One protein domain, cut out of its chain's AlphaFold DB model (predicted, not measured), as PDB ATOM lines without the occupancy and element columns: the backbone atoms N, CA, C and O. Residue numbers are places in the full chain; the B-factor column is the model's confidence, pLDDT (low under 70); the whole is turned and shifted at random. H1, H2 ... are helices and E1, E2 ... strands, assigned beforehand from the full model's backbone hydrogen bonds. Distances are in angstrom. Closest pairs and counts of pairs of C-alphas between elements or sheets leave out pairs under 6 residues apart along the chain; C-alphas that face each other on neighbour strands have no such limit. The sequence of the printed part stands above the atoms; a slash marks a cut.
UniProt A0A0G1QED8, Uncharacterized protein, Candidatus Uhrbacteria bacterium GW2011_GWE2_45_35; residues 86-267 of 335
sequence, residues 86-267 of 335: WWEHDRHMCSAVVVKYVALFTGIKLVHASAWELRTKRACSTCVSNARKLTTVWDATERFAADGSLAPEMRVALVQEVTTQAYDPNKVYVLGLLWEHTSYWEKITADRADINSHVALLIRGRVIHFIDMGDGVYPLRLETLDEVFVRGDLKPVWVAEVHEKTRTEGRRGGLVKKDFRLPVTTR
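What this domain is: This is residues 86 to 267 of the 335 residues of an uncharacterized protein of Candidatus Uhrbacteria bacterium GW2011_GWE2_45_35 (UniProt A0A0G1QED8). A strongly twisted sheet of six strands makes the core, with the long helix H1 over one face and H2 and the short H4 on the opposite face. Past one end of the sheet, E6 runs on into a small hairpin, E7 and E8. The printed part has 182 residues with four named helices and eight named strands, in the order H1 E1 H2 E2 H3 E3 E4 E5 H4 E6 E7 E8; the sheet's order is E1 - E6 - E2 - E3 - E4 - E5, all antiparallel. The class is mixed, helices and strands, with under half of the residues in named elements. The whole is compact, with a radius of gyration of the C-alphas of 16.5 A and spans of 50 by 44 by 37 A.

How they stand to each other: Start in the sheet with E6, residues 234 to 242, and E2, residues 172 to 179, where N 176 and O 238, 2.9 A apart, are within hydrogen-bond range. Edge strand E1, residues 134 to 139, pairs with E6 at N 137 and O 239, 2.9 A. E3, residues 198 to 203, pairs with E2 at N 175 and O 200, 2.8 A. E3, E4, residues 206 to 210, and E5, residues 220 to 224, form a meander, each strand the antiparallel neighbour of the one before, with N 201 and O 208 at 2.9 A and N 223 and O 207 at 2.9 A. H1, residues 93 to 106, is on the sheet at a height of 7.8 A, along E3 at 14 degrees on the local plane; their closest C-alphas are Ser 95 and Val 199, 5.7 A. On the opposite face is H2, residues 152 to 164, closest to E6 at the C-alphas of Val 159 and Pro 236, 6.5 A. E1, H2 and E2 form a split strand-helix-strand unit, two strands running the same way with E6 between them, its crossover right-handed. H4, residues 225 to 230, is on the same face and only just touches H2, by residues 159 to 163 of H2 alone, with 3 pairs of C-alphas within 8 A, the closest Thr 163 and Leu 225, 6.6 A. H3, residues 185 to 188, is not on the sheet. E6 bends by 66 degrees at residue 237 and meets E7, residues 244 to 247, only through their link; E7 and E8, residues 255 to 258, form a hairpin with N 246 and O 256 at 2.8 A. Every O i to N i+4 pair is within hydrogen-bond range in H1 and H4, and 7 of 9 in H2; H3 is too short for one.

Where its parts are: Find C-alpha 93 at (226.244, 263.487, 213.936); from there H1 runs 19.9 A. H2 spans 19.7 A, E2 21.6 A and E6 21.5 A, and E8 ends at C-alpha 258, (243.526, 257.129, 191.899).

The domain as a whole: The C-alphas farthest apart, Gly 216 and Arg 251, are 58.1 A apart, and the printed part has no cut. The long links are H1 to E1 and E1 to H2. Confidence is under 70 at residues 86 to 92, 181 to 194, 232 and 246 to 255.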
ATOM      1  N   TRP A  86     219.766 256.798 211.655       50.62
ATOM      2  CA  TRP A  86     218.808 256.073 212.506       50.62
ATOM      3  C   TRP A  86     219.480 255.255 213.626       50.62
ATOM      4  O   TRP A  86     218.852 254.472 214.333       50.62
ATOM      5  N   TRP A  87     220.789 255.389 213.783       45.50
ATOM      6  CA  TRP A  87     221.657 254.289 214.178       45.50
ATOM      7  C   TRP A  87     222.726 254.711 215.132       45.50
ATOM      8  O   TRP A  87     223.020 254.003 216.098       45.50
ATOM      9  N   GLU A  88     223.255 255.887 214.860       42.72
ATOM     10  CA  GLU A  88     224.413 256.397 215.517       42.72
ATOM     11  C   GLU A  88     223.896 257.518 216.396       42.72
ATOM     12  O   GLU A  88     223.749 258.665 215.985       42.72
ATOM     13  N   HIS A  89     223.731 257.166 217.670       40.00
ATOM     14  CA  HIS A  89     224.138 258.031 218.775       40.00
ATOM     15  C   HIS A  89     225.638 258.357 218.668       40.00
ATOM     16  O   HIS A  89     226.369 258.330 219.661       40.00
ATOM     17  N   ASP A  90     226.136 258.651 217.463       45.31
ATOM     18  CA  ASP A  90     227.386 259.342 217.369       45.31
ATOM     19  C   ASP A  90     227.076 260.724 217.886       45.31
ATOM     20  O   ASP A  90     226.389 261.543 217.276       45.31
ATOM     21  N   ARG A  91     227.702 260.989 219.021       50.66
ATOM     22  CA  ARG A  91     228.015 262.314 219.549       50.66
ATOM     23  C   ARG A  91     228.656 263.241 218.489       50.66
ATOM     24  O   ARG A  91     228.922 264.399 218.784       50.66
ATOM     25  N   HIS A  92     228.873 262.732 217.271       63.25
ATOM     26  CA  HIS A  92     229.467 263.313 216.079       63.25
ATOM     27  C   HIS A  92     228.526 263.164 214.871       63.25
ATOM     28  O   HIS A  92     228.962 262.765 213.795       63.25
ATOM     29  N   MET A  93     227.236 263.493 215.029       70.19
ATOM     30  CA  MET A  93     226.244 263.487 213.936       70.19
ATOM     31  C   MET A  93     226.750 264.181 212.658       70.19
ATOM     32  O   MET A  93     226.416 263.754 211.554       70.19
ATOM     33  N   CYS A  94     227.597 265.207 212.791       78.31
ATOM     34  CA  CYS A  94     228.267 265.846 211.661       78.31
ATOM     35  C   CYS A  94     229.157 264.882 210.858       78.31
ATOM     36  O   CYS A  94     229.062 264.853 209.635       78.31
ATOM     37  N   SER A  95     229.946 264.033 211.521       83.75
ATOM     38  CA  SER A  95     230.783 263.012 210.880       83.75
ATOM     39  C   SER A  95     229.955 261.967 210.145       83.75
ATOM     40  O   SER A  95     230.189 261.732 208.958       83.75
ATOM     41  N   ALA A  96     228.927 261.422 210.802       81.56
ATOM     42  CA  ALA A  96     228.003 260.452 210.212       81.56
ATOM     43  C   ALA A  96     227.368 260.973 208.913       81.56
ATOM     44  O   ALA A  96     227.286 260.273 207.901       81.56
ATOM     45  N   VAL A  97     226.942 262.235 208.927       85.62
ATOM     46  CA  VAL A  97     226.355 262.903 207.765       85.62
ATOM     47  C   VAL A  97     227.399 263.115 206.665       85.62
ATOM     48  O   VAL A  97     227.136 262.792 205.504       85.62
ATOM     49  N   VAL A  98     228.596 263.599 207.009       91.25
ATOM     50  CA  VAL A  98     229.669 263.854 206.038       91.25
ATOM     51  C   VAL A  98     230.113 262.572 205.341       91.25
ATOM     52  O   VAL A  98     230.188 262.565 204.115       91.25
ATOM     53  N   VAL A  99     230.338 261.462 206.056       90.12
ATOM     54  CA  VAL A  99     230.758 260.202 205.410       90.12
ATOM     55  C   VAL A  99     229.706 259.672 204.432       90.12
ATOM     56  O   VAL A  99     230.062 259.141 203.378       90.12
ATOM     57  N   LYS A 100     228.415 259.869 204.733       89.69
ATOM     58  CA  LYS A 100     227.311 259.494 203.840       89.69
ATOM     59  C   LYS A 100     227.276 260.358 202.589       89.69
ATOM     60  O   LYS A 100     227.131 259.810 201.501       89.69
ATOM     61  N   TYR A 101     227.477 261.670 202.707       92.75
ATOM     62  CA  TYR A 101     227.560 262.540 201.531       92.75
ATOM     63  C   TYR A 101     228.817 262.316 200.700       92.75
ATOM     64  O   TYR A 101     228.731 262.339 199.474       92.75
ATOM     65  N   VAL A 102     229.960 262.037 201.331       93.25
ATOM     66  CA  VAL A 102     231.170 261.629 200.608       93.25
ATOM     67  C   VAL A 102     230.856 260.395 199.766       93.25
ATOM     68  O   VAL A 102     231.058 260.416 198.553       93.25
ATOM     69  N   ALA A 103     230.286 259.352 200.367       91.44
ATOM     70  CA  ALA A 103     229.915 258.148 199.638       91.44
ATOM     71  C   ALA A 103     228.851 258.416 198.561       91.44
ATOM     72  O   ALA A 103     228.953 257.870 197.468       91.44
ATOM     73  N   LEU A 104     227.867 259.279 198.824       91.69
ATOM     74  CA  LEU A 104     226.813 259.619 197.871       91.69
ATOM     75  C   LEU A 104     227.364 260.358 196.645       91.69
ATOM     76  O   LEU A 104     227.066 259.960 195.525       91.69
ATOM     77  N   PHE A 105     228.215 261.369 196.824       92.25
ATOM     78  CA  PHE A 105     228.720 262.185 195.714       92.25
ATOM     79  C   PHE A 105     229.964 261.614 195.034       92.25
ATOM     80  O   PHE A 105     230.233 261.949 193.884       92.25
ATOM     81  N   THR A 106     230.716 260.736 195.705       90.31
ATOM     82  CA  THR A 106     231.991 260.220 195.170       90.31
ATOM     83  C   THR A 106     232.030 258.709 194.960       90.31
ATOM     84  O   THR A 106     232.892 258.217 194.241       90.31
ATOM     85  N   GLY A 107     231.132 257.950 195.598       89.00
ATOM     86  CA  GLY A 107     231.217 256.487 195.679       89.00
ATOM     87  C   GLY A 107     232.284 255.975 196.658       89.00
ATOM     88  O   GLY A 107     232.334 254.780 196.946       89.00
ATOM     89  N   ILE A 108     233.122 256.853 197.220       90.56
ATOM     90  CA  ILE A 108     234.179 256.479 198.161       90.56
ATOM     91  C   ILE A 108     233.574 256.345 199.558       90.56
ATOM     92  O   ILE A 108     233.099 257.308 200.153       90.56
ATOM     93  N   LYS A 109     233.612 255.133 200.116       88.81
ATOM     94  CA  LYS A 109     233.095 254.855 201.463       88.81
ATOM     95  C   LYS A 109     234.180 255.084 202.509       88.81
ATOM     96  O   LYS A 109     235.179 254.361 202.518       88.81
ATOM     97  N   LEU A 110     233.995 256.052 203.402       89.44
ATOM     98  CA  LEU A 110     234.843 256.229 204.584       89.44
ATOM     99  C   LEU A 110     234.348 255.339 205.732       89.44
ATOM    100  O   LEU A 110     233.163 255.037 205.837       89.44
ATOM    101  N   VAL A 111     235.268 254.901 206.589       87.69
ATOM    102  CA  VAL A 111     234.933 254.280 207.872       87.69
ATOM    103  C   VAL A 111     234.329 255.360 208.759       87.69
ATOM    104  O   VAL A 111     234.936 256.418 208.929       87.69
ATOM    105  N   HIS A 112     233.156 255.084 209.318       83.62
ATOM    106  CA  HIS A 112     232.522 255.990 210.259       83.62
ATOM    107  C   HIS A 112     233.341 256.108 211.556       83.62
ATOM    108  O   HIS A 112     233.895 255.117 212.047       83.62
ATOM    109  N   ALA A 113     233.475 257.330 212.069       81.12
ATOM    110  CA  ALA A 113     234.309 257.655 213.217       81.12
ATOM    111  C   ALA A 113     233.887 258.992 213.834       81.12
ATOM    112  O   ALA A 113     233.314 259.835 213.141       81.12
ATOM    113  N   SER A 114     234.303 259.239 215.076       80.12
ATOM    114  CA  SER A 114     234.293 260.580 215.660       80.12
ATOM    115  C   SER A 114     235.071 261.580 214.797       80.12
ATOM    116  O   SER A 114     236.011 261.205 214.092       80.12
ATOM    117  N   ALA A 115     234.716 262.865 214.887       82.19
ATOM    118  CA  ALA A 115     235.346 263.931 214.101       82.19
ATOM    119  C   ALA A 115     236.889 263.911 214.188       82.19
ATOM    120  O   ALA A 115     237.544 263.944 213.147       82.19
ATOM    121  N   TRP A 116     237.454 263.767 215.393       81.50
ATOM    122  CA  TRP A 116     238.905 263.726 215.649       81.50
ATOM    123  C   TRP A 116     239.612 262.428 215.223       81.50
ATOM    124  O   TRP A 116     240.837 262.346 215.202       81.50
ATOM    125  N   GLU A 117     238.866 261.375 214.886       84.56
ATOM    126  CA  GLU A 117     239.438 260.114 214.398       84.56
ATOM    127  C   GLU A 117     239.251 259.937 212.888       84.56
ATOM    128  O   GLU A 117     239.827 259.018 212.298       84.56
ATOM    129  N   LEU A 118     238.440 260.783 212.238       88.12
ATOM    130  CA  LEU A 118     237.976 260.546 210.873       88.12
ATOM    131  C   LEU A 118     239.132 260.359 209.887       88.12
ATOM    132  O   LEU A 118     239.059 259.469 209.040       88.12
ATOM    133  N   ARG A 119     240.220 261.130 210.009       87.75
ATOM    134  CA  ARG A 119     241.378 261.023 209.104       87.75
ATOM    135  C   ARG A 119     242.102 259.682 209.201       87.75
ATOM    136  O   ARG A 119     242.626 259.203 208.199       87.75
ATOM    137  N   THR A 120     242.141 259.067 210.379       85.62
ATOM    138  CA  THR A 120     243.030 257.929 210.671       85.62
ATOM    139  C   THR A 120     242.285 256.620 210.925       85.62
ATOM    140  O   THR A 120     242.897 255.547 210.834       85.62
ATOM    141  N   LYS A 121     240.966 256.663 211.173       88.38
ATOM    142  CA  LYS A 121     240.171 255.491 211.565       88.38
ATOM    143  C   LYS A 121     240.337 254.317 210.602       88.38
ATOM    144  O   LYS A 121     240.328 254.458 209.376       88.38
ATOM    145  N   ARG A 122     240.439 253.123 211.189       86.69
ATOM    146  CA  ARG A 122     240.357 251.821 210.519       86.69
ATOM    147  C   ARG A 122     239.323 250.957 211.234       86.69
ATOM    148  O   ARG A 122     239.290 250.943 212.460       86.69
ATOM    149  N   ALA A 123     238.496 250.239 210.477       81.94
ATOM    150  CA  ALA A 123     237.459 249.374 211.049       81.94
ATOM    151  C   ALA A 123     238.036 248.092 211.680       81.94
ATOM    152  O   ALA A 123     237.478 247.551 212.627       81.94
ATOM    153  N   CYS A 124     239.159 247.606 211.153       80.75
ATOM    154  CA  CYS A 124     239.842 246.404 211.614       80.75
ATOM    155  C   CYS A 124     241.335 246.463 211.251       80.75
ATOM    156  O   CYS A 124     241.759 247.349 210.504       80.75
ATOM    157  N   SER A 125     242.143 245.531 211.765       79.06
ATOM    158  CA  SER A 125     243.593 245.476 211.511       79.06
ATOM    159  C   SER A 125     243.947 245.280 210.032       79.06
ATOM    160  O   SER A 125     244.984 245.764 209.588       79.06
ATOM    161  N   THR A 126     243.075 244.618 209.273       78.75
ATOM    162  CA  THR A 126     243.239 244.330 207.839       78.75
ATOM    163  C   THR A 126     242.459 245.286 206.932       78.75
ATOM    164  O   THR A 126     242.632 245.272 205.715       78.75
ATOM    165  N   CYS A 127     241.610 246.142 207.505       80.25
ATOM    166  CA  CYS A 127     240.744 247.057 206.772       80.25
ATOM    167  C   CYS A 127     241.517 248.294 206.292       80.25
ATOM    168  O   CYS A 127     242.399 248.813 206.978       80.25
ATOM    169  N   VAL A 128     241.130 248.832 205.132       82.81
ATOM    170  CA  VAL A 128     241.688 250.082 204.596       82.81
ATOM    171  C   VAL A 128     241.284 251.260 205.492       82.81
ATOM    172  O   VAL A 128     240.098 251.555 205.632       82.81
ATOM    173  N   SER A 129     242.277 251.933 206.082       88.00
ATOM    174  CA  SER A 129     242.088 253.167 206.860       88.00
ATOM    175  C   SER A 129     241.603 254.326 205.983       88.00
ATOM    176  O   SER A 129     241.948 254.407 204.800       88.00
ATOM    177  N   ASN A 130     240.881 255.271 206.586       91.12
ATOM    178  CA  ASN A 130     240.518 256.540 205.953       91.12
ATOM    179  C   ASN A 130     241.737 257.340 205.467       91.12
ATOM    180  O   ASN A 130     241.642 258.017 204.448       91.12
ATOM    181  N   ALA A 131     242.916 257.164 206.071       88.12
ATOM    182  CA  ALA A 131     244.157 257.805 205.623       88.12
ATOM    183  C   ALA A 131     244.587 257.367 204.206       88.12
ATOM    184  O   ALA A 131     245.368 258.043 203.528       88.12
ATOM    185  N   ARG A 132     244.075 256.225 203.721       87.75
ATOM    186  CA  ARG A 132     244.252 255.788 202.328       87.75
ATOM    187  C   ARG A 132     243.242 256.408 201.364       87.75
ATOM    188  O   ARG A 132     243.431 256.279 200.162       87.75
ATOM    189  N   LYS A 133     242.203 257.064 201.870       91.50
ATOM    190  CA  LYS A 133     241.128 257.687 201.085       91.50
ATOM    191  C   LYS A 133     241.128 259.219 201.166       91.50
ATOM    192  O   LYS A 133     240.331 259.896 200.526       91.50
ATOM    193  N   LEU A 134     242.025 259.761 201.983       92.56
ATOM    194  CA  LEU A 134     242.165 261.180 202.250       92.56
ATOM    195  C   LEU A 134     243.625 261.594 202.030       92.56
ATOM    196  O   LEU A 134     244.561 260.870 202.390       92.56
ATOM    197  N   THR A 135     243.836 262.756 201.416       92.00
ATOM    198  CA  THR A 135     245.132 263.450 201.425       92.00
ATOM    199  C   THR A 135     244.915 264.834 201.979       92.00
ATOM    200  O   THR A 135     244.198 265.625 201.376       92.00
ATOM    201  N   THR A 136     245.553 265.115 203.109       92.69
ATOM    202  CA  THR A 136     245.601 266.452 203.686       92.69
ATOM    203  C   THR A 136     246.282 267.404 202.703       92.69
ATOM    204  O   THR A 136     247.394 267.128 202.254       92.69
ATOM    205  N   VAL A 137     245.592 268.484 202.347       94.38
ATOM    206  CA  VAL A 137     246.094 269.555 201.466       94.38
ATOM    207  C   VAL A 137     246.409 270.830 202.247       94.38
ATOM    208  O   VAL A 137     247.188 271.659 201.792       94.38
ATOM    209  N   TRP A 138     245.849 270.952 203.450       95.69
ATOM    210  CA  TRP A 138     246.143 272.009 204.406       95.69
ATOM    211  C   TRP A 138     245.967 271.472 205.826       95.69
ATOM    212  O   TRP A 138     245.032 270.711 206.083       95.69
ATOM    213  N   ASP A 139     246.862 271.845 206.736       93.75
ATOM    214  CA  ASP A 139     246.842 271.389 208.124       93.75
ATOM    215  C   ASP A 139     247.401 272.469 209.052       93.75
ATOM    216  O   ASP A 139     248.530 272.929 208.881       93.75
ATOM    217  N   ALA A 140     246.605 272.863 210.036       92.31
ATOM    218  CA  ALA A 140     246.963 273.798 211.088       92.31
ATOM    219  C   ALA A 140     246.955 273.144 212.473       92.31
ATOM    220  O   ALA A 140     247.083 273.868 213.453       92.31
ATOM    221  N   THR A 141     246.832 271.814 212.583       88.88
ATOM    222  CA  THR A 141     246.734 271.098 213.871       88.88
ATOM    223  C   THR A 141     247.836 271.522 214.853       88.88
ATOM    224  O   THR A 141     247.550 271.801 216.012       88.88
ATOM    225  N   GLU A 142     249.081 271.660 214.383       88.00
ATOM    226  CA  GLU A 142     250.241 272.050 215.208       88.00
ATOM    227  C   GLU A 142     250.211 273.508 215.703       88.00
ATOM    228  O   GLU A 142     250.996 273.882 216.571       88.00
ATOM    229  N   ARG A 143     249.322 274.351 215.162       88.69
ATOM    230  CA  ARG A 143     249.187 275.762 215.557       88.69
ATOM    231  C   ARG A 143     248.288 275.961 216.777       88.69
ATOM    232  O   ARG A 143     248.217 277.072 217.297       88.69
ATOM    233  N   PHE A 144     247.590 274.919 217.210       86.19
ATOM    234  CA  PHE A 144     246.761 274.953 218.406       86.19
ATOM    235  C   PHE A 144     247.524 274.326 219.569       86.19
ATOM    236  O   PHE A 144     248.319 273.401 219.397       86.19
ATOM    237  N   ALA A 145     247.268 274.822 220.773       81.88
ATOM    238  CA  ALA A 145     247.824 274.225 221.974       81.88
ATOM    239  C   ALA A 145     247.148 272.878 222.288       81.88
ATOM    240  O   ALA A 145     246.090 272.537 221.759       81.88
ATOM    241  N   ALA A 146     247.758 272.108 223.192       72.75
ATOM    242  CA  ALA A 146     247.257 270.791 223.599       72.75
ATOM    243  C   ALA A 146     245.849 270.832 224.224       72.75
ATOM    244  O   ALA A 146     245.161 269.815 224.266       72.75
ATOM    245  N   ASP A 147     245.428 271.999 224.713       70.88
ATOM    246  CA  ASP A 147     244.089 272.246 225.242       70.88
ATOM    247  C   ASP A 147     243.072 272.668 224.165       70.88
ATOM    248  O   ASP A 147     241.931 272.959 224.504       70.88
ATOM    249  N   GLY A 148     243.471 272.710 222.887       74.81
ATOM    250  CA  GLY A 148     242.660 273.177 221.761       74.81
ATOM    251  C   GLY A 148     242.619 274.700 221.605       74.81
ATOM    252  O   GLY A 148     241.972 275.200 220.682       74.81
ATOM    253  N   SER A 149     243.286 275.465 222.474       79.94
ATOM    254  CA  SER A 149     243.310 276.923 222.357       79.94
ATOM    255  C   SER A 149     244.123 277.384 221.141       79.94
ATOM    256  O   SER A 149     245.064 276.729 220.688       79.94
ATOM    257  N   LEU A 150     243.724 278.531 220.590       83.69
ATOM    258  CA  LEU A 150     244.386 279.195 219.470       83.69
ATOM    259  C   LEU A 150     244.583 280.659 219.849       83.69
ATOM    260  O   LEU A 150     243.641 281.278 220.352       83.69
ATOM    261  N   ALA A 151     245.766 281.208 219.573       84.75
ATOM    262  CA  ALA A 151     246.031 282.623 219.800       84.75
ATOM    263  C   ALA A 151     244.983 283.495 219.064       84.75
ATOM    264  O   ALA A 151     244.659 283.192 217.908       84.75
ATOM    265  N   PRO A 152     244.415 284.538 219.700       75.75
ATOM    266  CA  PRO A 152     243.304 285.312 219.135       75.75
ATOM    267  C   PRO A 152     243.558 285.834 217.713       75.75
ATOM    268  O   PRO A 152     242.701 285.718 216.837       75.75
ATOM    269  N   GLU A 153     244.760 286.342 217.466       83.06
ATOM    270  CA  GLU A 153     245.230 286.883 216.191       83.06
ATOM    271  C   GLU A 153     245.380 285.819 215.094       83.06
ATOM    272  O   GLU A 153     245.194 286.105 213.910       83.06
ATOM    273  N   MET A 154     245.645 284.567 215.474       88.19
ATOM    274  CA  MET A 154     245.853 283.474 214.525       88.19
ATOM    275  C   MET A 154     244.552 283.022 213.878       88.19
ATOM    276  O   MET A 154     244.560 282.518 212.759       88.19
ATOM    277  N   ARG A 155     243.416 283.221 214.550       86.25
ATOM    278  CA  ARG A 155     242.125 282.754 214.052       86.25
ATOM    279  C   ARG A 155     241.786 283.323 212.674       86.25
ATOM    280  O   ARG A 155     241.420 282.565 211.779       86.25
ATOM    281  N   VAL A 156     241.891 284.642 212.519       88.00
ATOM    282  CA  VAL A 156     241.578 285.324 211.255       88.00
ATOM    283  C   VAL A 156     242.540 284.865 210.162       88.00
ATOM    284  O   VAL A 156     242.103 284.585 209.049       88.00
ATOM    285  N   ALA A 157     243.822 284.692 210.499       91.88
ATOM    286  CA  ALA A 157     244.825 284.184 209.570       91.88
ATOM    287  C   ALA A 157     244.493 282.765 209.072       91.88
ATOM    288  O   ALA A 157     244.538 282.527 207.870       91.88
ATOM    289  N   LEU A 158     244.086 281.840 209.953       92.94
ATOM    290  CA  LEU A 158     243.714 280.481 209.531       92.94
ATOM    291  C   LEU A 158     242.475 280.467 208.633       92.94
ATOM    292  O   LEU A 158     242.433 279.718 207.660       92.94
ATOM    293  N   VAL A 159     241.470 281.289 208.951       91.44
ATOM    294  CA  VAL A 159     240.280 281.424 208.100       91.44
ATOM    295  C   VAL A 159     240.682 281.946 206.724       91.44
ATOM    296  O   VAL A 159     240.317 281.327 205.732       91.44
ATOM    297  N   GLN A 160     241.493 283.008 206.664       91.81
ATOM    298  CA  GLN A 160     242.012 283.567 205.414       91.81
ATOM    299  C   GLN A 160     242.786 282.518 204.598       91.81
ATOM    300  O   GLN A 160     242.573 282.389 203.396       91.81
ATOM    301  N   GLU A 161     243.676 281.747 205.229       94.25
ATOM    302  CA  GLU A 161     244.425 280.675 204.563       94.25
ATOM    303  C   GLU A 161     243.488 279.628 203.949       94.25
ATOM    304  O   GLU A 161     243.681 279.226 202.804       94.25
ATOM    305  N   VAL A 162     242.452 279.204 204.680       94.00
ATOM    306  CA  VAL A 162     241.507 278.186 204.203       94.00
ATOM    307  C   VAL A 162     240.560 278.718 203.138       94.00
ATOM    308  O   VAL A 162     240.243 277.976 202.210       94.00
ATOM    309  N   THR A 163     240.115 279.972 203.221       91.25
ATOM    310  CA  THR A 163     239.199 280.563 202.230       91.25
ATOM    311  C   THR A 163     239.898 280.949 200.931       91.25
ATOM    312  O   THR A 163     239.273 280.919 199.874       91.25
ATOM    313  N   THR A 164     241.200 281.246 200.981       90.81
ATOM    314  CA  THR A 164     241.999 281.613 199.798       90.81
ATOM    315  C   THR A 164     242.660 280.423 199.099       90.81
ATOM    316  O   THR A 164     243.250 280.590 198.030       90.81
ATOM    317  N   GLN A 165     242.552 279.213 199.658       91.31
ATOM    318  CA  GLN A 165     243.023 277.995 199.000       91.31
ATOM    319  C   GLN A 165     242.341 277.785 197.642       91.31
ATOM    320  O   GLN A 165     241.121 277.885 197.500       91.31
ATOM    321  N   ALA A 166     243.138 277.420 196.638       91.00
ATOM    322  CA  ALA A 166     242.638 277.077 195.314       91.00
ATOM    323  C   ALA A 166     242.038 275.659 195.314       91.00
ATOM    324  O   ALA A 166     242.726 274.674 195.045       91.00
ATOM    325  N   TYR A 167     240.745 275.555 195.624       93.06
ATOM    326  CA  TYR A 167     240.003 274.295 195.542       93.06
ATOM    327  C   TYR A 167     239.583 273.989 194.101       93.06
ATOM    328  O   TYR A 167     238.958 274.813 193.435       93.06
ATOM    329  N   ASP A 168     239.870 272.776 193.628       92.56
ATOM    330  CA  ASP A 168     239.389 272.299 192.331       92.56
ATOM    331  C   ASP A 168     237.870 272.044 192.424       92.56
ATOM    332  O   ASP A 168     237.434 271.217 193.235       92.56
ATOM    333  N   PRO A 169     237.035 272.710 191.603       89.31
ATOM    334  CA  PRO A 169     235.582 272.536 191.636       89.31
ATOM    335  C   PRO A 169     235.126 271.117 191.255       89.31
ATOM    336  O   PRO A 169     233.981 270.748 191.520       89.31
ATOM    337  N   ASN A 170     235.997 270.302 190.658       90.38
ATOM    338  CA  ASN A 170     235.712 268.907 190.315       90.38
ATOM    339  C   ASN A 170     236.143 267.925 191.412       90.38
ATOM    340  O   ASN A 170     236.045 266.709 191.226       90.38
ATOM    341  N   LYS A 171     236.642 268.423 192.543       92.56
ATOM    342  CA  LYS A 171     237.068 267.624 193.690       92.56
ATOM    343  C   LYS A 171     236.126 267.815 194.873       92.56
ATOM    344  O   LYS A 171     235.267 268.695 194.903       92.56
ATOM    345  N   VAL A 172     236.295 266.927 195.844       94.81
ATOM    346  CA  VAL A 172     235.548 266.919 197.098       94.81
ATOM    347  C   VAL A 172     236.544 266.948 198.240       94.81
ATOM    348  O   VAL A 172     237.535 266.213 198.220       94.81
ATOM    349  N   TYR A 173     236.268 267.787 199.230       96.38
ATOM    350  CA  TYR A 173     237.148 268.022 200.362       96.38
ATOM    351  C   TYR A 173     236.392 267.816 201.667       96.38
ATOM    352  O   TYR A 173     235.239 268.215 201.795       96.38
ATOM    353  N   VAL A 174     237.044 267.213 202.651       96.12
ATOM    354  CA  VAL A 174     236.553 267.158 204.027       96.12
ATOM    355  C   VAL A 174     237.336 268.175 204.841       96.12
ATOM    356  O   VAL A 174     238.564 268.215 204.767       96.12
ATOM    357  N   LEU A 175     236.625 268.992 205.609       95.44
ATOM    358  CA  LEU A 175     237.197 269.959 206.532       95.44
ATOM    359  C   LEU A 175     237.074 269.414 207.945       95.44
ATOM    360  O   LEU A 175     235.976 269.044 208.362       95.44
ATOM    361  N   GLY A 176     238.178 269.408 208.683       93.38
ATOM    362  CA  GLY A 176     238.173 269.300 210.133       93.38
ATOM    363  C   GLY A 176     238.058 270.682 210.743       93.38
ATOM    364  O   GLY A 176     238.873 271.559 210.450       93.38
ATOM    365  N   LEU A 177     237.050 270.871 211.588       91.06
ATOM    366  CA  LEU A 177     236.777 272.132 212.262       91.06
ATOM    367  C   LEU A 177     236.799 271.927 213.777       91.06
ATOM    368  O   LEU A 177     236.299 270.925 214.292       91.06
ATOM    369  N   LEU A 178     237.338 272.899 214.500       87.06
ATOM    370  CA  LEU A 178     237.195 272.996 215.941       87.06
ATOM    371  C   LEU A 178     236.048 273.953 216.254       87.06
ATOM    372  O   LEU A 178     236.137 275.151 216.000       87.06
ATOM    373  N   TRP A 179     234.979 273.396 216.809       83.31
ATOM    374  CA  TRP A 179     233.879 274.130 217.419       83.31
ATOM    375  C   TRP A 179     234.170 274.342 218.906       83.31
ATOM    376  O   TRP A 179     234.253 273.370 219.672       83.31
ATOM    377  N   GLU A 180     234.365 275.599 219.295       72.94
ATOM    378  CA  GLU A 180     234.674 275.975 220.677       72.94
ATOM    379  C   GLU A 180     233.510 275.690 221.633       72.94
ATOM    380  O   GLU A 180     232.349 275.629 221.235       72.94
ATOM    381  N   HIS A 181     233.824 275.504 222.919       65.12
ATOM    382  CA  HIS A 181     232.840 275.349 224.006       65.12
ATOM    383  C   HIS A 181     231.844 274.188 223.856       65.12
ATOM    384  O   HIS A 181     230.823 274.135 224.543       65.12
ATOM    385  N   THR A 182     232.137 273.212 223.000       61.69
ATOM    386  CA  THR A 182     231.341 271.985 222.957       61.69
ATOM    387  C   THR A 182     231.590 271.145 224.212       61.69
ATOM    388  O   THR A 182     232.690 271.124 224.763       61.69
ATOM    389  N   SER A 183     230.588 270.365 224.632       55.28
ATOM    390  CA  SER A 183     230.687 269.396 225.748       55.28
ATOM    391  C   SER A 183     231.764 268.305 225.567       55.28
ATOM    392  O   SER A 183     231.914 267.417 226.407       55.28
ATOM    393  N   TYR A 184     232.502 268.350 224.457       55.31
ATOM    394  CA  TYR A 184     233.543 267.411 224.065       55.31
ATOM    395  C   TYR A 184     234.945 268.019 224.099       55.31
ATOM    396  O   TYR A 184     235.904 267.288 223.868       55.31
ATOM    397  N   TRP A 185     235.067 269.309 224.434       61.25
ATOM    398  CA  TRP A 185     236.346 269.997 224.608       61.25
ATOM    399  C   TRP A 185     237.298 269.206 225.519       61.25
ATOM    400  O   TRP A 185     238.424 268.913 225.141       61.25
ATOM    401  N   GLU A 186     236.798 268.719 226.657       58.72
ATOM    402  CA  GLU A 186     237.569 267.912 227.619       58.72
ATOM    403  C   GLU A 186     237.990 266.520 227.101       58.72
ATOM    404  O   GLU A 186     238.872 265.892 227.675       58.72
ATOM    405  N   LYS A 187     237.359 265.998 226.039       58.09
ATOM    406  CA  LYS A 187     237.708 264.683 225.460       58.09
ATOM    407  C   LYS A 187     238.769 264.793 224.376       58.09
ATOM    408  O   LYS A 187     239.628 263.925 224.280       58.09
ATOM    409  N   ILE A 188     238.724 265.874 223.604       61.09
ATOM    410  CA  ILE A 188     239.724 266.186 222.577       61.09
ATOM    411  C   ILE A 188     241.112 266.320 223.220       61.09
ATOM    412  O   ILE A 188     242.097 265.818 222.684       61.09
ATOM    413  N   THR A 189     241.177 266.897 224.422       57.22
ATOM    414  CA  THR A 189     242.422 267.073 225.184       57.22
ATOM    415  C   THR A 189     242.965 265.776 225.798       57.22
ATOM    416  O   THR A 189     244.178 265.638 225.964       57.22
ATOM    417  N   ALA A 190     242.105 264.800 226.114       54.78
ATOM    418  CA  ALA A 190     242.500 263.548 226.764       54.78
ATOM    419  C   ALA A 190     243.153 262.535 225.802       54.78
ATOM    420  O   ALA A 190     244.105 261.853 226.183       54.78
ATOM    421  N   ASP A 191     242.679 262.459 224.556       55.97
ATOM    422  CA  ASP A 191     243.078 261.402 223.615       55.97
ATOM    423  C   ASP A 191     244.309 261.761 222.756       55.97
ATOM    424  O   ASP A 191     244.801 260.912 222.009       55.97
ATOM    425  N   ARG A 192     244.828 263.001 222.850       53.75
ATOM    426  CA  ARG A 192     245.907 263.547 221.984       53.75
ATOM    427  C   ARG A 192     245.659 263.324 220.482       53.75
ATOM    428  O   ARG A 192     246.601 263.241 219.692       53.75
ATOM    429  N   ALA A 193     244.395 263.168 220.104       57.84
ATOM    430  CA  ALA A 193     243.973 263.032 218.726       57.84
ATOM    431  C   ALA A 193     243.905 264.416 218.069       57.84
ATOM    432  O   ALA A 193     244.055 265.445 218.724       57.84
ATOM    433  N   ASP A 194     243.689 264.407 216.759       63.56
ATOM    434  CA  ASP A 194     243.324 265.576 215.967       63.56
ATOM    435  C   ASP A 194     242.383 266.512 216.747       63.56
ATOM    436  O   ASP A 194     241.373 266.075 217.293       63.56
ATOM    437  N   ILE A 195     242.716 267.795 216.852       76.06
ATOM    438  CA  ILE A 195     242.011 268.725 217.750       76.06
ATOM    439  C   ILE A 195     240.591 269.082 217.272       76.06
ATOM    440  O   ILE A 195     239.903 269.879 217.903       76.06
ATOM    441  N   ASN A 196     240.144 268.581 216.120       81.88
ATOM    442  CA  ASN A 196     238.861 268.963 215.547       81.88
ATOM    443  C   ASN A 196     237.679 268.291 216.276       81.88
ATOM    444  O   ASN A 196     237.684 267.101 216.581       81.88
ATOM    445  N   SER A 197     236.608 269.050 216.504       81.00
ATOM    446  CA  SER A 197     235.373 268.571 217.150       81.00
ATOM    447  C   SER A 197     234.219 268.380 216.162       81.00
ATOM    448  O   SER A 197     233.192 267.787 216.497       81.00
ATOM    449  N   HIS A 198     234.399 268.856 214.930       87.31
ATOM    450  CA  HIS A 198     233.403 268.863 213.877       87.31
ATOM    451  C   HIS A 198     234.045 268.553 212.521       87.31
ATOM    452  O   HIS A 198     235.255 268.717 212.334       87.31
ATOM    453  N   VAL A 199     233.235 268.084 211.571       91.06
ATOM    454  CA  VAL A 199     233.656 267.891 210.182       91.06
ATOM    455  C   VAL A 199     232.590 268.384 209.217       91.06
ATOM    456  O   VAL A 199     231.396 268.286 209.499       91.06
ATOM    457  N   ALA A 200     233.036 268.879 208.070       94.06
ATOM    458  CA  ALA A 200     232.181 269.381 207.005       94.06
ATOM    459  C   ALA A 200     232.672 268.897 205.634       94.06
ATOM    460  O   ALA A 200     233.835 268.527 205.476       94.06
ATOM    461  N   LEU A 201     231.790 268.897 204.637       95.69
ATOM    462  CA  LEU A 201     232.103 268.530 203.259       95.69
ATOM    463  C   LEU A 201     232.099 269.777 202.374       95.69
ATOM    464  O   LEU A 201     231.046 270.375 202.189       95.69
ATOM    465  N   LEU A 202     233.236 270.141 201.792       96.06
ATOM    466  CA  LEU A 202     233.340 271.202 200.791       96.06
ATOM    467  C   LEU A 202     233.323 270.610 199.381       96.06
ATOM    468  O   LEU A 202     234.117 269.731 199.035       96.06
ATOM    469  N   ILE A 203     232.414 271.120 198.559       94.25
ATOM    470  CA  ILE A 203     232.192 270.676 197.188       94.25
ATOM    471  C   ILE A 203     231.662 271.844 196.351       94.25
ATOM    472  O   ILE A 203     230.678 272.480 196.720       94.25
ATOM    473  N   ARG A 204     232.336 272.171 195.238       90.88
ATOM    474  CA  ARG A 204     231.979 273.308 194.353       90.88
ATOM    475  C   ARG A 204     231.698 274.623 195.105       90.88
ATOM    476  O   ARG A 204     230.709 275.302 194.845       90.88
ATOM    477  N   GLY A 205     232.548 274.958 196.077       89.12
ATOM    478  CA  GLY A 205     232.421 276.183 196.879       89.12
ATOM    479  C   GLY A 205     231.291 276.171 197.918       89.12
ATOM    480  O   GLY A 205     231.089 277.175 198.597       89.12
ATOM    481  N   ARG A 206     230.562 275.056 198.068       93.62
ATOM    482  CA  ARG A 206     229.552 274.882 199.113       93.62
ATOM    483  C   ARG A 206     230.011 273.918 200.192       93.62
ATOM    484  O   ARG A 206     230.607 272.886 199.894       93.62
ATOM    485  N   VAL A 207     229.679 274.242 201.431       94.06
ATOM    486  CA  VAL A 207     229.951 273.456 202.626       94.06
ATOM    487  C   VAL A 207     228.664 272.788 203.098       94.06
ATOM    488  O   VAL A 207     227.672 273.456 203.384       94.06
ATOM    489  N   ILE A 208     228.687 271.459 203.185       93.31
ATOM    490  CA  ILE A 208     227.610 270.628 203.724       93.31
ATOM    491  C   ILE A 208     228.020 270.147 205.109       93.31
ATOM    492  O   ILE A 208     229.053 269.492 205.266       93.31
ATOM    493  N   HIS A 209     227.196 270.435 206.110       89.88
ATOM    494  CA  HIS A 209     227.452 270.045 207.497       89.88
ATOM    495  C   HIS A 209     226.168 270.014 208.325       89.88
ATOM    496  O   HIS A 209     225.106 270.428 207.860       89.88
ATOM    497  N   PHE A 210     226.250 269.459 209.535       86.06
ATOM    498  CA  PHE A 210     225.109 269.311 210.439       86.06
ATOM    499  C   PHE A 210     225.354 270.099 211.727       86.06
ATOM    500  O   PHE A 210     226.111 269.645 212.583       86.06
ATOM    501  N   ILE A 211     224.698 271.249 211.872       80.31
ATOM    502  CA  ILE A 211     224.844 272.175 212.998       80.31
ATOM    503  C   ILE A 211     223.473 272.705 213.450       80.31
ATOM    504  O   ILE A 211     222.715 273.285 212.668       80.31
ATOM    505  N   ASP A 212     223.112 272.464 214.716       76.69
ATOM    506  CA  ASP A 212     221.866 272.984 215.299       76.69
ATOM    507  C   ASP A 212     222.120 274.380 215.870       76.69
ATOM    508  O   ASP A 212     222.825 274.533 216.866       76.69
ATOM    509  N   MET A 213     221.533 275.390 215.229       73.00
ATOM    510  CA  MET A 213     221.657 276.798 215.620       73.00
ATOM    511  C   MET A 213     220.606 277.214 216.661       73.00
ATOM    512  O   MET A 213     220.531 278.383 217.030       73.00
ATOM    513  N   GLY A 214     219.740 276.296 217.106       71.06
ATOM    514  CA  GLY A 214     218.664 276.597 218.052       71.06
ATOM    515  C   GLY A 214     217.504 277.412 217.464       71.06
ATOM    516  O   GLY A 214     216.558 277.720 218.185       71.06
ATOM    517  N   ASP A 215     217.528 277.698 216.160       75.31
ATOM    518  CA  ASP A 215     216.538 278.489 215.412       75.31
ATOM    519  C   ASP A 215     215.270 277.699 215.025       75.31
ATOM    520  O   ASP A 215     214.351 278.231 214.407       75.31
ATOM    521  N   GLY A 216     215.206 276.413 215.378       71.56
ATOM    522  CA  GLY A 216     214.084 275.536 215.035       71.56
ATOM    523  C   GLY A 216     214.077 275.067 213.575       71.56
ATOM    524  O   GLY A 216     213.173 274.319 213.192       71.56
ATOM    525  N   VAL A 217     215.087 275.429 212.780       77.19
ATOM    526  CA  VAL A 217     215.300 274.933 211.417       77.19
ATOM    527  C   VAL A 217     216.083 273.619 211.467       77.19
ATOM    528  O   VAL A 217     216.775 273.313 212.435       77.19
ATOM    529  N   TYR A 218     215.937 272.789 210.432       79.31
ATOM    530  CA  TYR A 218     216.669 271.529 210.343       79.31
ATOM    531  C   TYR A 218     218.198 271.762 210.368       79.31
ATOM    532  O   TYR A 218     218.666 272.614 209.615       79.31
ATOM    533  N   PRO A 219     218.984 271.008 211.165       81.88
ATOM    534  CA  PRO A 219     220.407 271.296 211.373       81.88
ATOM    535  C   PRO A 219     221.319 271.013 210.180       81.88
ATOM    536  O   PRO A 219     222.473 271.423 210.183       81.88
ATOM    537  N   LEU A 220     220.856 270.284 209.163       87.00
ATOM    538  CA  LEU A 220     221.640 270.111 207.943       87.00
ATOM    539  C   LEU A 220     221.662 271.426 207.162       87.00
ATOM    540  O   LEU A 220     220.608 271.921 206.758       87.00
ATOM    541  N   ARG A 221     222.861 271.937 206.900       86.25
ATOM    542  CA  ARG A 221     223.089 273.198 206.198       86.25
ATOM    543  C   ARG A 221     223.883 272.973 204.914       86.25
ATOM    544  O   ARG A 221     224.698 272.053 204.829       86.25
ATOM    545  N   LEU A 222     223.629 273.843 203.941       91.44
ATOM    546  CA  LEU A 222     224.408 274.014 202.720       91.44
ATOM    547  C   LEU A 222     224.772 275.499 202.627       91.44
ATOM    548  O   LEU A 222     223.891 276.327 202.415       91.44
ATOM    549  N   GLU A 223     226.044 275.819 202.821       91.56
ATOM    550  CA  GLU A 223     226.534 277.190 203.035       91.56
ATOM    551  C   GLU A 223     227.747 277.480 202.154       91.56
ATOM    552  O   GLU A 223     228.279 276.578 201.512       91.56
ATOM    553  N   THR A 224     228.192 278.727 202.070       91.44
ATOM    554  CA  THR A 224     229.531 279.052 201.559       91.44
ATOM    555  C   THR A 224     230.584 278.839 202.646       91.44
ATOM    556  O   THR A 224     230.278 278.720 203.832       91.44
ATOM    557  N   LEU A 225     231.854 278.787 202.244       89.31
ATOM    558  CA  LEU A 225     232.960 278.677 203.192       89.31
ATOM    559  C   LEU A 225     233.041 279.903 204.123       89.31
ATOM    560  O   LEU A 225     233.289 279.751 205.315       89.31
ATOM    561  N   ASP A 226     232.743 281.095 203.600       87.94
ATOM    562  CA  ASP A 226     232.702 282.331 204.386       87.94
ATOM    563  C   ASP A 226     231.563 282.310 205.413       87.94
ATOM    564  O   ASP A 226     231.787 282.611 206.584       87.94
ATOM    565  N   GLU A 227     230.357 281.883 205.021       90.06
ATOM    566  CA  GLU A 227     229.195 281.772 205.920       90.06
ATOM    567  C   GLU A 227     229.467 280.857 207.123       90.06
ATOM    568  O   GLU A 227     229.011 281.140 208.234       90.06
ATOM    569  N   VAL A 228     230.243 279.786 206.922       88.94
ATOM    570  CA  VAL A 228     230.643 278.862 207.993       88.94
ATOM    571  C   VAL A 228     231.547 279.552 209.016       88.94
ATOM    572  O   VAL A 228     231.359 279.362 210.217       88.94
ATOM    573  N   PHE A 229     232.509 280.366 208.571       87.88
ATOM    574  CA  PHE A 229     233.512 280.972 209.456       87.88
ATOM    575  C   PHE A 229     233.113 282.332 210.041       87.88
ATOM    576  O   PHE A 229     233.599 282.693 211.119       87.88
ATOM    577  N   VAL A 230     232.197 283.061 209.395       83.31
ATOM    578  CA  VAL A 230     231.644 284.335 209.894       83.31
ATOM    579  C   VAL A 230     231.008 284.182 211.282       83.31
ATOM    580  O   VAL A 230     231.011 285.126 212.068       83.31
ATOM    581  N   ARG A 231     230.517 282.988 211.631       71.25
ATOM    582  CA  ARG A 231     229.770 282.726 212.875       71.25
ATOM    583  C   ARG A 231     230.535 282.888 214.177       71.25
ATOM    584  O   ARG A 231     229.899 282.997 215.219       71.25
ATOM    585  N   GLY A 232     231.863 282.942 214.160       61.72
ATOM    586  CA  GLY A 232     232.591 283.188 215.408       61.72
ATOM    587  C   GLY A 232     233.069 281.929 216.139       61.72
ATOM    588  O   GLY A 232     233.995 282.030 216.929       61.72
ATOM    589  N   ASP A 233     232.490 280.767 215.884       78.06
ATOM    590  CA  ASP A 233     232.588 279.605 216.774       78.06
ATOM    591  C   ASP A 233     233.319 278.404 216.160       78.06
ATOM    592  O   ASP A 233     233.792 277.526 216.885       78.06
ATOM    593  N   LEU A 234     233.451 278.385 214.834       86.88
ATOM    594  CA  LEU A 234     234.173 277.364 214.086       86.88
ATOM    595  C   LEU A 234     235.548 277.873 213.645       86.88
ATOM    596  O   LEU A 234     235.679 278.912 212.994       86.88
ATOM    597  N   LYS A 235     236.584 277.101 213.975       88.25
ATOM    598  CA  LYS A 235     237.971 277.330 213.557       88.25
ATOM    599  C   LYS A 235     238.410 276.216 212.608       88.25
ATOM    600  O   LYS A 235     238.193 275.048 212.930       88.25
ATOM    601  N   PRO A 236     239.030 276.525 211.459       92.19
ATOM    602  CA  PRO A 236     239.566 275.481 210.599       92.19
ATOM    603  C   PRO A 236     240.791 274.817 211.238       92.19
ATOM    604  O   PRO A 236     241.651 275.501 211.789       92.19
ATOM    605  N   VAL A 237     240.871 273.489 211.141       92.31
ATOM    606  CA  VAL A 237     241.990 272.683 211.661       92.31
ATOM    607  C   VAL A 237     242.750 272.018 210.523       92.31
ATOM    608  O   VAL A 237     243.964 272.144 210.440       92.31
ATOM    609  N   TRP A 238     242.051 271.341 209.615       94.06
ATOM    610  CA  TRP A 238     242.663 270.703 208.452       94.06
ATOM    611  C   TRP A 238     241.676 270.618 207.291       94.06
ATOM    612  O   TRP A 238     240.459 270.638 207.480       94.06
ATOM    613  N   VAL A 239     242.210 270.462 206.083       95.81
ATOM    614  CA  VAL A 239     241.450 270.153 204.872       95.81
ATOM    615  C   VAL A 239     242.078 268.943 204.200       95.81
ATOM    616  O   VAL A 239     243.290 268.896 203.986       95.81
ATOM    617  N   ALA A 240     241.257 267.959 203.842       95.12
ATOM    618  CA  ALA A 240     241.696 266.786 203.105       95.12
ATOM    619  C   ALA A 240     240.882 266.589 201.827       95.12
ATOM    620  O   ALA A 240     239.656 266.555 201.858       95.12
ATOM    621  N   GLU A 241     241.568 266.397 200.703       95.25
ATOM    622  CA  GLU A 241     240.951 265.942 199.460       95.25
ATOM    623  C   GLU A 241     240.534 264.470 199.598       95.25
ATOM    624  O   GLU A 241     241.295 263.651 200.127       95.25
ATOM    625  N   VAL A 242     239.354 264.128 199.076       94.31
ATOM    626  CA  VAL A 242     238.843 262.755 198.987       94.31
ATOM    627  C   VAL A 242     239.301 262.088 197.687       94.31
ATOM    628  O   VAL A 242     239.113 262.618 196.594       94.31
ATOM    629  N   HIS A 243     239.880 260.893 197.796       90.12
ATOM    630  CA  HIS A 243     240.330 260.061 196.672       90.12
ATOM    631  C   HIS A 243     240.520 258.609 197.129       90.12
ATOM    632  O   HIS A 243     240.186 258.268 198.256       90.12
ATOM    633  N   GLU A 244     241.049 257.723 196.286       78.31
ATOM    634  CA  GLU A 244     241.394 256.362 196.707       78.31
ATOM    635  C   GLU A 244     242.850 256.036 196.358       78.31
ATOM    636  O   GLU A 244     243.224 255.973 195.190       78.31
ATOM    637  N   LYS A 245     243.701 255.801 197.366       77.06
ATOM    638  CA  LYS A 245     245.077 255.322 197.161       77.06
ATOM    639  C   LYS A 245     245.059 253.812 196.919       77.06
ATOM    640  O   LYS A 245     244.895 253.028 197.863       77.06
ATOM    641  N   THR A 246     245.268 253.381 195.681       68.31
ATOM    642  CA  THR A 246     245.357 251.969 195.290       68.31
ATOM    643  C   THR A 246     246.803 251.478 195.354       68.31
ATOM    644  O   THR A 246     247.752 252.243 195.203       68.31
ATOM    645  N   ARG A 247     247.008 250.190 195.648       65.25
ATOM    646  CA  ARG A 247     248.346 249.583 195.599       65.25
ATOM    647  C   ARG A 247     248.599 249.168 194.155       65.25
ATOM    648  O   ARG A 247     247.771 248.455 193.598       65.25
ATOM    649  N   THR A 248     249.704 249.600 193.558       61.53
ATOM    650  CA  THR A 248     250.126 249.039 192.267       61.53
ATOM    651  C   THR A 248     250.885 247.738 192.503       61.53
ATOM    652  O   THR A 248     251.763 247.666 193.369       61.53
ATOM    653  N   GLU A 249     250.556 246.702 191.732       49.62
ATOM    654  CA  GLU A 249     251.326 245.457 191.644       49.62
ATOM    655  C   GLU A 249     252.620 245.707 190.850       49.62
ATOM    656  O   GLU A 249     252.797 245.278 189.718       49.62
ATOM    657  N   GLY A 250     253.532 246.483 191.430       53.75
ATOM    658  CA  GLY A 250     254.899 246.657 190.940       53.75
ATOM    659  C   GLY A 250     255.910 246.175 191.979       53.75
ATOM    660  O   GLY A 250     255.593 246.098 193.166       53.75
ATOM    661  N   ARG A 251     257.162 245.923 191.562       53.00
ATOM    662  CA  ARG A 251     258.267 245.398 192.406       53.00
ATOM    663  C   ARG A 251     258.559 246.188 193.699       53.00
ATOM    664  O   ARG A 251     259.318 245.708 194.531       53.00
ATOM    665  N   ARG A 252     257.980 247.383 193.886       60.97
ATOM    666  CA  ARG A 252     258.119 248.217 195.097       60.97
ATOM    667  C   ARG A 252     256.811 248.472 195.860       60.97
ATOM    668  O   ARG A 252     256.832 249.202 196.841       60.97
ATOM    669  N   GLY A 253     255.685 247.884 195.444       59.47
ATOM    670  CA  GLY A 253     254.423 247.912 196.197       59.47
ATOM    671  C   GLY A 253     253.911 249.305 196.588       59.47
ATOM    672  O   GLY A 253     253.290 249.432 197.644       59.47
ATOM    673  N   GLY A 254     254.190 250.329 195.774       63.91
ATOM    674  CA  GLY A 254     253.830 251.720 196.052       63.91
ATOM    675  C   GLY A 254     252.318 251.965 196.043       63.91
ATOM    676  O   GLY A 254     251.558 251.304 195.329       63.91
ATOM    677  N   LEU A 255     251.878 252.935 196.847       68.88
ATOM    678  CA  LEU A 255     250.509 253.445 196.814       68.88
ATOM    679  C   LEU A 255     250.409 254.533 195.741       68.88
ATOM    680  O   LEU A 255     251.085 255.554 195.838       68.88
ATOM    681  N   VAL A 256     249.557 254.322 194.742       70.00
ATOM    682  CA  VAL A 256     249.230 255.308 193.709       70.00
ATOM    683  C   VAL A 256     247.870 255.911 194.035       70.00
ATOM    684  O   VAL A 256     246.915 255.201 194.341       70.00
ATOM    685  N   LYS A 257     247.777 257.239 193.997       74.38
ATOM    686  CA  LYS A 257     246.506 257.951 194.127       74.38
ATOM    687  C   LYS A 257     245.695 257.741 192.849       74.38
ATOM    688  O   LYS A 257     246.124 258.154 191.777       74.38
ATOM    689  N   LYS A 258     244.530 257.102 192.958       74.81
ATOM    690  CA  LYS A 258     243.526 257.129 191.899       74.81
ATOM    691  C   LYS A 258     242.782 258.450 192.025       74.81
ATOM    692  O   LYS A 258     242.060 258.673 193.000       74.81
ATOM    693  N   ASP A 259     242.989 259.330 191.056       70.00
ATOM    694  CA  ASP A 259     242.323 260.622 191.041       70.00
ATOM    695  C   ASP A 259     240.816 260.445 190.846       70.00
ATOM    696  O   ASP A 259     240.346 260.038 189.787       70.00
ATOM    697  N   PHE A 260     240.051 260.778 191.883       82.06
ATOM    698  CA  PHE A 260     238.616 261.006 191.765       82.06
ATOM    699  C   PHE A 260     238.379 262.389 191.151       82.06
ATOM    700  O   PHE A 260     239.026 263.347 191.572       82.06
ATOM    701  N   ARG A 261     237.469 262.506 190.181       85.19
ATOM    702  CA  ARG A 261     236.962 263.786 189.666       85.19
ATOM    703  C   ARG A 261     235.466 263.659 189.411       85.19
ATOM    704  O   ARG A 261     235.027 262.661 188.840       85.19
ATOM    705  N   LEU A 262     234.702 264.667 189.816       85.81
ATOM    706  CA  LEU A 262     233.296 264.794 189.451       85.81
ATOM    707  C   LEU A 262     233.211 265.065 187.944       85.81
ATOM    708  O   LEU A 262     233.837 266.021 187.479       85.81
ATOM    709  N   PRO A 263     232.475 264.252 187.171       89.00
ATOM    710  CA  PRO A 263     232.259 264.545 185.763       89.00
ATOM    711  C   PRO A 263     231.442 265.831 185.618       89.00
ATOM    712  O   PRO A 263     230.589 266.141 186.448       89.00
ATOM    713  N   VAL A 264     231.695 266.587 184.555       88.00
ATOM    714  CA  VAL A 264     230.856 267.736 184.202       88.00
ATOM    715  C   VAL A 264     229.611 267.204 183.501       88.00
ATOM    716  O   VAL A 264     229.722 266.441 182.548       88.00
ATOM    717  N   THR A 265     228.431 267.595 183.974       89.88
ATOM    718  CA  THR A 265     227.150 267.240 183.352       89.88
ATOM    719  C   THR A 265     226.147 268.369 183.555       89.88
ATOM    720  O   THR A 265     226.198 269.072 184.569       89.88
ATOM    721  N   THR A 266     225.255 268.542 182.584       87.31
ATOM    722  CA  THR A 266     224.088 269.434 182.656       87.31
ATOM    723  C   THR A 266     222.836 268.702 183.132       87.31
ATOM    724  O   THR A 266     221.832 269.351 183.409       87.31
ATOM    725  N   ARG A 267     222.889 267.367 183.246       91.56
ATOM    726  CA  ARG A 267     221.790 266.553 183.768       91.56
ATOM    727  C   ARG A 267     221.543 266.880 185.236       91.56
ATOM    728  O   ARG A 267     222.463 267.238 185.984       91.56
TER     729      ARG A 267